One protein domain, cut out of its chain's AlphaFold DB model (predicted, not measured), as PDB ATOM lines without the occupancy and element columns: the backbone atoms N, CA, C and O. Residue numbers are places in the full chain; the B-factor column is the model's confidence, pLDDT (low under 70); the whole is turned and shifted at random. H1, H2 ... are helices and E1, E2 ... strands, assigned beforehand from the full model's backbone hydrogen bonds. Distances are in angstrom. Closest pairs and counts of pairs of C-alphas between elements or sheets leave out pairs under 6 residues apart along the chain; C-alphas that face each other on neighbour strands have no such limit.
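What this domain is: This is residues 19 to 93 of the 484 residues of the protein "Hypothetical protein" of Rotaria sp. Silwood1 (UniProt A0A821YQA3). Two strand hairpins, E1 with E2 and E4 with E5, reach out as arms in different directions from a small body, where the short strand E3 joins the side of E2 and the short helix H1 sits by E3, with H2 following it. E3 runs on into the E4 and E5 arm, whose tip, residues 81 to 86, sticks out free. The printed part has 75 residues, with elements in the order E1, E2, H1, H2, E3, E4, E5; both sheets, E1 - E2 - E3 and E4 - E5, are antiparallel. The class is mixed, helices and strands, and the whole is loose, with a radius of gyration of the C-alphas of 15.9 A and spans of 47 by 33 by 20 A.

How they stand to each other: Start at Lys 19, where E1, residues 19 to 27, forms a hairpin with E2, residues 34 to 43. The two are antiparallel at 157 degrees; look for N 21 and O 40, 2.9 A apart, and N 35 and O 26, 2.8 A apart. H1, residues 50 to 55, only grazes the sheet, and H2, residues 57 to 62, is not on it; H1 and H2 meet only through their link. In both helices every O i to N i+4 pair is within hydrogen-bond range. Next comes E3, residues 70 to 72, an edge strand antiparallel to E2 at 142 degrees, with N 41 and O 70 at 2.9 A. The closest C-alphas of H1 and E3 are those of Arg 53 and Thr 70, 5.6 A apart. E3 runs on, at 44 degrees, into E4, residues 75 to 80, which forms a hairpin with E5, residues 87 to 92. These are antiparallel at 151 degrees, with N 77 and O 90 at 2.8 A. E4 and E5 are both apart from E1, E2, H1 and H2.

Where its parts are: Find C-alpha 19 at (28.171, -35.176, -42.042); from there E1 runs 24.7 A to C-alpha 27, and E2 comes back over 26.1 A to C-alpha 43. H1 measures 8.9 A, H2 8.6 A and E3 6.5 A. Find C-alpha 75 at (34.701, -19.838, -32.511), where E4 sets out over 15.9 A; E5 returns over 16.0 A to C-alpha 92 at (37.365, -24.374, -30.686).

The domain as a whole: The two C-alphas farthest apart are those of Asn 64 and Ser 83, at 49.3 A. The printed part has no cut, and no link is long; those from H1 to H2 and from E3 to E4 are tight. In the B-factor column the mean pLDDT of the printed part is 89.3, and residues 81 to 87 are under 70.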
ATOM      1  N   LYS A  19      27.022 -34.317 -41.785       94.88
ATOM      2  CA  LYS A  19      28.171 -35.176 -42.042       94.88
ATOM      3  C   LYS A  19      29.392 -34.325 -42.373       94.88
ATOM      4  O   LYS A  19      29.337 -33.481 -43.264       94.88
ATOM      5  N   LEU A  20      30.500 -34.557 -41.673       96.62
ATOM      6  CA  LEU A  20      31.793 -33.976 -42.036       96.62
ATOM      7  C   LEU A  20      32.290 -34.618 -43.338       96.62
ATOM      8  O   LEU A  20      32.363 -35.842 -43.423       96.62
ATOM      9  N   ILE A  21      32.616 -33.798 -44.340       97.25
ATOM     10  CA  ILE A  21      33.058 -34.262 -45.665       97.25
ATOM     11  C   ILE A  21      34.528 -33.923 -45.922       97.25
ATOM     12  O   ILE A  21      35.243 -34.727 -46.514       97.25
ATOM     13  N   MET A  22      34.996 -32.754 -45.476       95.69
ATOM     14  CA  MET A  22      36.361 -32.286 -45.744       95.69
ATOM     15  C   MET A  22      36.865 -31.372 -44.620       95.69
ATOM     16  O   MET A  22      36.074 -30.734 -43.925       95.69
ATOM     17  N   ILE A  23      38.186 -31.297 -44.455       96.81
ATOM     18  CA  ILE A  23      38.867 -30.407 -43.510       96.81
ATOM     19  C   ILE A  23      39.901 -29.583 -44.279       96.81
ATOM     20  O   ILE A  23      40.725 -30.150 -44.996       96.81
ATOM     21  N   ASP A  24      39.881 -28.262 -44.100       95.06
ATOM     22  CA  ASP A  24      41.005 -27.416 -44.499       95.06
ATOM     23  C   ASP A  24      42.017 -27.329 -43.357       95.06
ATOM     24  O   ASP A  24      41.655 -27.143 -42.187       95.06
ATOM     25  N   TYR A  25      43.294 -27.392 -43.718       95.12
ATOM     26  CA  TYR A  25      44.413 -27.240 -42.800       95.12
ATOM     27  C   TYR A  25      45.172 -25.946 -43.099       95.12
ATOM     28  O   TYR A  25      45.418 -25.604 -44.256       95.12
ATOM     29  N   GLY A  26      45.552 -25.231 -42.044       90.50
ATOM     30  CA  GLY A  26      46.425 -24.061 -42.096       90.50
ATOM     31  C   GLY A  26      47.685 -24.277 -41.264       90.50
ATOM     32  O   GLY A  26      47.815 -25.291 -40.582       90.50
ATOM     33  N   LYS A  27      48.612 -23.315 -41.290       91.56
ATOM     34  CA  LYS A  27      49.811 -23.338 -40.442       91.56
ATOM     35  C   LYS A  27      49.737 -22.296 -39.333       91.56
ATOM     36  O   LYS A  27      49.383 -21.144 -39.585       91.56
ATOM     37  N   LEU A  28      50.109 -22.678 -38.114       86.06
ATOM     38  CA  LEU A  28      50.289 -21.737 -37.012       86.06
ATOM     39  C   LEU A  28      51.523 -20.869 -37.267       86.06
ATOM     40  O   LEU A  28      52.628 -21.382 -37.402       86.06
ATOM     41  N   GLN A  29      51.357 -19.545 -37.273       84.19
ATOM     42  CA  GLN A  29      52.450 -18.615 -37.596       84.19
ATOM     43  C   GLN A  29      53.665 -18.743 -36.662       84.19
ATOM     44  O   GLN A  29      54.792 -18.560 -37.104       84.19
ATOM     45  N   LYS A  30      53.447 -19.061 -35.379       86.50
ATOM     46  CA  LYS A  30      54.521 -19.134 -34.372       86.50
ATOM     47  C   LYS A  30      55.278 -20.462 -34.372       86.50
ATOM     48  O   LYS A  30      56.467 -20.472 -34.089       86.50
ATOM     49  N   THR A  31      54.588 -21.570 -34.637       88.25
ATOM     50  CA  THR A  31      55.140 -22.931 -34.489       88.25
ATOM     51  C   THR A  31      55.301 -23.661 -35.821       88.25
ATOM     52  O   THR A  31      55.885 -24.737 -35.853       88.25
ATOM     53  N   ASN A  32      54.788 -23.097 -36.922       89.31
ATOM     54  CA  ASN A  32      54.706 -23.713 -38.254       89.31
ATOM     55  C   ASN A  32      53.952 -25.061 -38.282       89.31
ATOM     56  O   ASN A  32      54.013 -25.800 -39.265       89.31
ATOM     57  N   GLU A  33      53.227 -25.380 -37.209       91.75
ATOM     58  CA  GLU A  33      52.454 -26.607 -37.069       91.75
ATOM     59  C   GLU A  33      51.202 -26.556 -37.947       91.75
ATOM     60  O   GLU A  33      50.548 -25.515 -38.058       91.75
ATOM     61  N   THR A  34      50.871 -27.685 -38.572       93.81
ATOM     62  CA  THR A  34      49.674 -27.815 -39.407       93.81
ATOM     63  C   THR A  34      48.470 -28.117 -38.525       93.81
ATOM     64  O   THR A  34      48.439 -29.144 -37.854       93.81
ATOM     65  N   VAL A  35      47.469 -27.239 -38.540       92.00
ATOM     66  CA  VAL A  35      46.271 -27.343 -37.699       92.00
ATOM     67  C   VAL A  35      44.997 -27.209 -38.535       92.00
ATOM     68  O   VAL A  35      44.985 -26.453 -39.513       92.00
ATOM     69  N   PRO A  36      43.909 -27.910 -38.177       93.81
ATOM     70  CA  PRO A  36      42.626 -27.739 -38.849       93.81
ATOM     71  C   PRO A  36      42.112 -26.311 -38.640       93.81
ATOM     72  O   PRO A  36      42.063 -25.817 -37.512       93.81
ATOM     73  N   CYS A  37      41.711 -25.644 -39.722       93.38
ATOM     74  CA  CYS A  37      41.201 -24.271 -39.678       93.38
ATOM     75  C   CYS A  37      39.743 -24.145 -40.130       93.38
ATOM     76  O   CYS A  37      39.088 -23.172 -39.761       93.38
ATOM     77  N   ARG A  38      39.213 -25.128 -40.872       95.56
ATOM     78  CA  ARG A  38      37.820 -25.139 -41.334       95.56
ATOM     79  C   ARG A  38      37.318 -26.558 -41.549       95.56
ATOM     80  O   ARG A  38      38.043 -27.405 -42.066       95.56
ATOM     81  N   LEU A  39      36.065 -26.792 -41.191       97.06
ATOM     82  CA  LEU A  39      35.338 -28.027 -41.454       97.06
ATOM     83  C   LEU A  39      34.298 -27.774 -42.544       97.06
ATOM     84  O   LEU A  39      33.553 -26.805 -42.457       97.06
ATOM     85  N   TRP A  40      34.212 -28.649 -43.535       97.38
ATOM     86  CA  TRP A  40      33.169 -28.621 -44.558       97.38
ATOM     87  C   TRP A  40      32.132 -29.691 -44.237       97.38
ATOM     88  O   TRP A  40      32.403 -30.893 -44.345       97.38
ATOM     89  N   ILE A  41      30.954 -29.251 -43.800       97.38
ATOM     90  CA  ILE A  41      29.892 -30.118 -43.288       97.38
ATOM     91  C   ILE A  41      28.699 -30.081 -44.240       97.38
ATOM     92  O   ILE A  41      28.186 -29.012 -44.567       97.38
ATOM     93  N   LYS A  42      28.220 -31.259 -44.642       97.12
ATOM     94  CA  LYS A  42      26.928 -31.421 -45.310       97.12
ATOM     95  C   LYS A  42      25.844 -31.567 -44.249       97.12
ATOM     96  O   LYS A  42      25.752 -32.616 -43.612       97.12
ATOM     97  N   PHE A  43      25.071 -30.512 -44.014       94.50
ATOM     98  CA  PHE A  43      23.973 -30.549 -43.046       94.50
ATOM     99  C   PHE A  43      22.808 -31.408 -43.544       94.50
ATOM    100  O   PHE A  43      22.594 -31.535 -44.748       94.50
ATOM    101  N   ASN A  44      22.064 -32.001 -42.606       88.56
ATOM    102  CA  ASN A  44      20.896 -32.829 -42.920       88.56
ATOM    103  C   ASN A  44      19.771 -31.997 -43.555       88.56
ATOM    104  O   ASN A  44      19.059 -32.480 -44.428       88.56
ATOM    105  N   GLU A  45      19.625 -30.740 -43.130       87.38
ATOM    106  CA  GLU A  45      18.709 -29.778 -43.740       87.38
ATOM    107  C   GLU A  45      19.450 -28.906 -44.758       87.38
ATOM    108  O   GLU A  45      20.353 -28.152 -44.402       87.38
ATOM    109  N   GLU A  46      19.026 -28.942 -46.021       87.94
ATOM    110  CA  GLU A  46      19.692 -28.218 -47.119       87.94
ATOM    111  C   GLU A  46      19.715 -26.690 -46.923       87.94
ATOM    112  O   GLU A  46      20.646 -25.991 -47.343       87.94
ATOM    113  N   LYS A  47      18.693 -26.152 -46.248       88.31
ATOM    114  CA  LYS A  47      18.593 -24.721 -45.932       88.31
ATOM    115  C   LYS A  47      19.624 -24.247 -44.904       88.31
ATOM    116  O   LYS A  47      19.956 -23.068 -44.914       88.31
ATOM    117  N   THR A  48      20.145 -25.135 -44.057       90.12
ATOM    118  CA  THR A  48      21.108 -24.775 -43.011       90.12
ATOM    119  C   THR A  48      22.445 -24.364 -43.625       90.12
ATOM    120  O   THR A  48      23.057 -25.126 -44.374       90.12
ATOM    121  N   GLY A  49      22.931 -23.172 -43.283       93.38
ATOM    122  CA  GLY A  49      24.214 -22.637 -43.728       93.38
ATOM    123  C   GLY A  49      24.196 -22.007 -45.122       93.38
ATOM    124  O   GLY A  49      25.261 -21.825 -45.706       93.38
ATOM    125  N   ARG A  50      23.025 -21.731 -45.709       93.19
ATOM    126  CA  ARG A  50      22.894 -21.200 -47.075       93.19
ATOM    127  C   ARG A  50      23.585 -19.844 -47.240       93.19
ATOM    128  O   ARG A  50      24.324 -19.658 -48.207       93.19
ATOM    129  N   LYS A  51      23.376 -18.919 -46.303       93.31
ATOM    130  CA  LYS A  51      24.023 -17.595 -46.290       93.31
ATOM    131  C   LYS A  51      25.530 -17.750 -46.122       93.31
ATOM    132  O   LYS A  51      26.302 -17.128 -46.848       93.31
ATOM    133  N   THR A  52      25.954 -18.648 -45.236       93.75
ATOM    134  CA  THR A  52      27.367 -18.980 -45.056       93.75
ATOM    135  C   THR A  52      27.988 -19.512 -46.352       93.75
ATOM    136  O   THR A  52      29.048 -19.042 -46.747       93.75
ATOM    137  N   ARG A  53      27.326 -20.418 -47.082       96.44
ATOM    138  CA  ARG A  53      27.828 -20.920 -48.376       96.44
ATOM    139  C   ARG A  53      27.939 -19.824 -49.434       96.44
ATOM    140  O   ARG A  53      28.946 -19.773 -50.132       96.44
ATOM    141  N   ALA A  54      26.966 -18.913 -49.509       93.88
ATOM    142  CA  ALA A  54      27.015 -17.775 -50.429       93.88
ATOM    143  C   ALA A  54      28.258 -16.893 -50.188       93.88
ATOM    144  O   ALA A  54      28.967 -16.548 -51.132       93.88
ATOM    145  N   ASN A  55      28.603 -16.630 -48.925       94.06
ATOM    146  CA  ASN A  55      29.796 -15.850 -48.568       94.06
ATOM    147  C   ASN A  55      31.117 -16.527 -48.979       94.06
ATOM    148  O   ASN A  55      32.130 -15.853 -49.157       94.06
ATOM    149  N   PHE A  56      31.118 -17.851 -49.144       93.94
ATOM    150  CA  PHE A  56      32.290 -18.639 -49.533       93.94
ATOM    151  C   PHE A  56      32.267 -19.086 -51.002       93.94
ATOM    152  O   PHE A  56      33.183 -19.790 -51.433       93.94
ATOM    153  N   GLN A  57      31.282 -18.650 -51.793       92.88
ATOM    154  CA  GLN A  57      31.033 -19.142 -53.151       92.88
ATOM    155  C   GLN A  57      32.274 -19.088 -54.054       92.88
ATOM    156  O   GLN A  57      32.596 -20.081 -54.702       92.88
ATOM    157  N   ASN A  58      33.020 -17.980 -54.043       92.94
ATOM    158  CA  ASN A  58      34.239 -17.835 -54.851       92.94
ATOM    159  C   ASN A  58      35.309 -18.873 -54.480       92.94
ATOM    160  O   ASN A  58      35.933 -19.476 -55.350       92.94
ATOM    161  N   VAL A  59      35.515 -19.112 -53.180       91.81
ATOM    162  CA  VAL A  59      36.480 -20.111 -52.691       91.81
ATOM    163  C   VAL A  59      36.032 -21.513 -53.087       91.81
ATOM    164  O   VAL A  59      36.859 -22.321 -53.507       91.81
ATOM    165  N   MET A  60      34.733 -21.793 -52.970       93.94
ATOM    166  CA  MET A  60      34.160 -23.090 -53.310       93.94
ATOM    167  C   MET A  60      34.289 -23.382 -54.806       93.94
ATOM    168  O   MET A  60      34.767 -24.451 -55.168       93.94
ATOM    169  N   GLN A  61      33.963 -22.419 -55.670       93.50
ATOM    170  CA  GLN A  61      34.094 -22.558 -57.122       93.50
ATOM    171  C   GLN A  61      35.553 -22.748 -57.550       93.50
ATOM    172  O   GLN A  61      35.865 -23.705 -58.254       93.50
ATOM    173  N   ASN A  62      36.466 -21.904 -57.059       93.50
ATOM    174  CA  ASN A  62      37.885 -21.975 -57.422       93.50
ATOM    175  C   ASN A  62      38.552 -23.289 -56.992       93.50
ATOM    176  O   ASN A  62      39.522 -23.723 -57.608       93.50
ATOM    177  N   ARG A  63      38.052 -23.915 -55.922       93.69
ATOM    178  CA  ARG A  63      38.571 -25.183 -55.388       93.69
ATOM    179  C   ARG A  63      37.724 -26.396 -55.777       93.69
ATOM    180  O   ARG A  63      38.013 -27.488 -55.296       93.69
ATOM    181  N   ASN A  64      36.704 -26.212 -56.617       93.00
ATOM    182  CA  ASN A  64      35.753 -27.246 -57.024       93.00
ATOM    183  C   ASN A  64      35.121 -28.005 -55.832       93.00
ATOM    184  O   ASN A  64      35.041 -29.233 -55.821       93.00
ATOM    185  N   ILE A  65      34.725 -27.266 -54.793       93.94
ATOM    186  CA  ILE A  65      34.050 -27.791 -53.597       93.94
ATOM    187  C   ILE A  65      32.540 -27.827 -53.855       93.94
ATOM    188  O   ILE A  65      31.966 -26.848 -54.333       93.94
ATOM    189  N   ASP A  66      31.894 -28.936 -53.490       94.06
ATOM    190  CA  ASP A  66      30.437 -29.108 -53.561       94.06
ATOM    191  C   ASP A  66      29.702 -27.958 -52.838       94.06
ATOM    192  O   ASP A  66      29.904 -27.713 -51.645       94.06
ATOM    193  N   LEU A  67      28.825 -27.266 -53.577       93.00
ATOM    194  CA  LEU A  67      28.062 -26.090 -53.135       93.00
ATOM    195  C   LEU A  67      27.011 -26.391 -52.054       93.00
ATOM    196  O   LEU A  67      26.399 -25.463 -51.526       93.00
ATOM    197  N   SER A  68      26.798 -27.661 -51.708       93.94
ATOM    198  CA  SER A  68      25.983 -28.081 -50.564       93.94
ATOM    199  C   SER A  68      26.764 -28.130 -49.243       93.94
ATOM    200  O   SER A  68      26.155 -28.254 -48.179       93.94
ATOM    201  N   LEU A  69      28.098 -28.008 -49.274       97.12
ATOM    202  CA  LEU A  69      28.938 -28.070 -48.078       97.12
ATOM    203  C   LEU A  69      29.040 -26.711 -47.395       97.12
ATOM    204  O   LEU A  69      29.461 -25.724 -47.993       97.12
ATOM    205  N   THR A  70      28.709 -26.667 -46.110       97.88
ATOM    206  CA  THR A  70      28.803 -25.452 -45.306       97.88
ATOM    207  C   THR A  70      30.148 -25.395 -44.574       97.88
ATOM    208  O   THR A  70      30.483 -26.346 -43.858       97.88
ATOM    209  N   PRO A  71      30.918 -24.300 -44.713       97.44
ATOM    210  CA  PRO A  71      32.163 -24.113 -43.982       97.44
ATOM    211  C   PRO A  71      31.904 -23.701 -42.527       97.44
ATOM    212  O   PRO A  71      31.156 -22.766 -42.262       97.44
ATOM    213  N   ILE A  72      32.561 -24.374 -41.584       97.38
ATOM    214  CA  ILE A  72      32.506 -24.095 -40.145       97.38
ATOM    215  C   ILE A  72      33.922 -23.850 -39.628       97.38
ATOM    216  O   ILE A  72      34.799 -24.709 -39.733       97.38
ATOM    217  N   GLU A  73      34.138 -22.677 -39.043       94.38
ATOM    218  CA  GLU A  73      35.425 -22.241 -38.496       94.38
ATOM    219  C   GLU A  73      35.408 -22.244 -36.952       94.38
ATOM    220  O   GLU A  73      34.334 -22.263 -36.340       94.38
ATOM    221  N   PRO A  74      36.577 -22.253 -36.277       92.19
ATOM    222  CA  PRO A  74      36.643 -22.195 -34.822       92.19
ATOM    223  C   PRO A  74      36.069 -20.889 -34.273       92.19
ATOM    224  O   PRO A  74      36.441 -19.802 -34.716       92.19
ATOM    225  N   VAL A  75      35.252 -20.992 -33.229       88.31
ATOM    226  CA  VAL A  75      34.701 -19.838 -32.511       88.31
ATOM    227  C   VAL A  75      35.458 -19.621 -31.206       88.31
ATOM    228  O   VAL A  75      35.781 -20.578 -30.500       88.31
ATOM    229  N   THR A  76      35.734 -18.360 -30.871       85.44
ATOM    230  CA  THR A  76      36.280 -17.981 -29.561       85.44
ATOM    231  C   THR A  76      35.135 -17.644 -28.615       85.44
ATOM    232  O   THR A  76      34.246 -16.869 -28.963       85.44
ATOM    233  N   ARG A  77      35.140 -18.223 -27.415       80.44
ATOM    234  CA  ARG A  77      34.144 -17.960 -26.372       80.44
ATOM    235  C   ARG A  77      34.800 -17.706 -25.030       80.44
ATOM    236  O   ARG A  77      35.742 -18.405 -24.661       80.44
ATOM    237  N   GLN A  78      34.238 -16.762 -24.283       79.75
ATOM    238  CA  GLN A  78      34.574 -16.551 -22.880       79.75
ATOM    239  C   GLN A  78      33.769 -17.518 -22.011       79.75
ATOM    240  O   GLN A  78      32.549 -17.621 -22.123       79.75
ATOM    241  N   ILE A  79      34.470 -18.251 -21.160       79.19
ATOM    242  CA  ILE A  79      33.911 -19.163 -20.176       79.19
ATOM    243  C   ILE A  79      33.989 -18.453 -18.831       79.19
ATOM    244  O   ILE A  79      35.076 -18.206 -18.300       79.19
ATOM    245  N   ASN A  80      32.820 -18.131 -18.284       70.31
ATOM    246  CA  ASN A  80      32.709 -17.564 -16.949       70.31
ATOM    247  C   ASN A  80      33.024 -18.654 -15.921       70.31
ATOM    248  O   ASN A  80      32.347 -19.685 -15.872       70.31
ATOM    249  N   THR A  81      34.054 -18.440 -15.106       68.94
ATOM    250  CA  THR A  81      34.381 -19.343 -13.999       68.94
ATOM    251  C   THR A  81      33.650 -18.874 -12.742       68.94
ATOM    252  O   THR A  81      33.626 -17.685 -12.438       68.94
ATOM    253  N   ARG A  82      33.000 -19.795 -12.016       67.12
ATOM    254  CA  ARG A  82      32.169 -19.458 -10.840       67.12
ATOM    255  C   ARG A  82      32.971 -18.935  -9.638       67.12
ATOM    256  O   ARG A  82      32.363 -18.420  -8.711       67.12
ATOM    257  N   SER A  83      34.296 -19.096  -9.626       64.00
ATOM    258  CA  SER A  83      35.114 -18.938  -8.415       64.00
ATOM    259  C   SER A  83      36.379 -18.093  -8.581       64.00
ATOM    260  O   SER A  83      37.163 -18.019  -7.639       64.00
ATOM    261  N   THR A  84      36.630 -17.473  -9.741       59.91
ATOM    262  CA  THR A  84      37.833 -16.644  -9.925       59.91
ATOM    263  C   THR A  84      37.563 -15.406 -10.777       59.91
ATOM    264  O   THR A  84      36.718 -15.435 -11.667       59.91
ATOM    265  N   ASN A  85      38.338 -14.338 -10.560       69.19
ATOM    266  CA  ASN A  85      38.320 -13.117 -11.381       69.19
ATOM    267  C   ASN A  85      38.943 -13.311 -12.780       69.19
ATOM    268  O   ASN A  85      39.143 -12.340 -13.510       69.19
ATOM    269  N   PHE A  86      39.279 -14.547 -13.166       67.50
ATOM    270  CA  PHE A  86      39.856 -14.849 -14.468       67.50
ATOM    271  C   PHE A  86      38.763 -15.198 -15.479       67.50
ATOM    272  O   PHE A  86      37.892 -16.042 -15.241       67.50
ATOM    273  N   LYS A  87      38.851 -14.564 -16.649       69.19
ATOM    274  CA  LYS A  87      38.071 -14.922 -17.833       69.19
ATOM    275  C   LYS A  87      38.871 -15.937 -18.639       69.19
ATOM    276  O   LYS A  87      39.985 -15.643 -19.063       69.19
ATOM    277  N   VAL A  88      38.316 -17.130 -18.832       82.06
ATOM    278  CA  VAL A  88      38.946 -18.166 -19.659       82.06
ATOM    279  C   VAL A  88      38.408 -18.036 -21.074       82.06
ATOM    280  O   VAL A  88      37.203 -18.131 -21.277       82.06
ATOM    281  N   GLU A  89      39.278 -17.857 -22.060       82.56
ATOM    282  CA  GLU A  89      38.878 -17.882 -23.466       82.56
ATOM    283  C   GLU A  89      39.189 -19.241 -24.086       82.56
ATOM    284  O   GLU A  89      40.288 -19.776 -23.947       82.56
ATOM    285  N   ARG A  90      38.211 -19.812 -24.789       86.12
ATOM    286  CA  ARG A  90      38.369 -21.048 -25.552       86.12
ATOM    287  C   ARG A  90      38.088 -20.771 -27.016       86.12
ATOM    288  O   ARG A  90      36.972 -20.385 -27.350       86.12
ATOM    289  N   LYS A  91      39.065 -21.047 -27.881       86.69
ATOM    290  CA  LYS A  91      38.882 -21.115 -29.333       86.69
ATOM    291  C   LYS A  91      38.778 -22.576 -29.760       86.69
ATOM    292  O   LYS A  91      39.721 -23.333 -29.559       86.69
ATOM    293  N   GLN A  92      37.629 -22.985 -30.290       91.44
ATOM    294  CA  GLN A  92      37.365 -24.374 -30.686       91.44
ATOM    295  C   GLN A  92      36.292 -24.424 -31.779       91.44
ATOM    296  O   GLN A  92      35.451 -23.529 -31.868       91.44
ATOM    297  N   PHE A  93      36.297 -25.473 -32.600       94.69
ATOM    298  CA  PHE A  93      35.196 -25.762 -33.504       94.69
ATOM    299  C   PHE A  93      33.889 -25.970 -32.723       94.69
ATOM    300  O   PHE A  93      33.853 -26.744 -31.764       94.69
TER     301      PHE A  93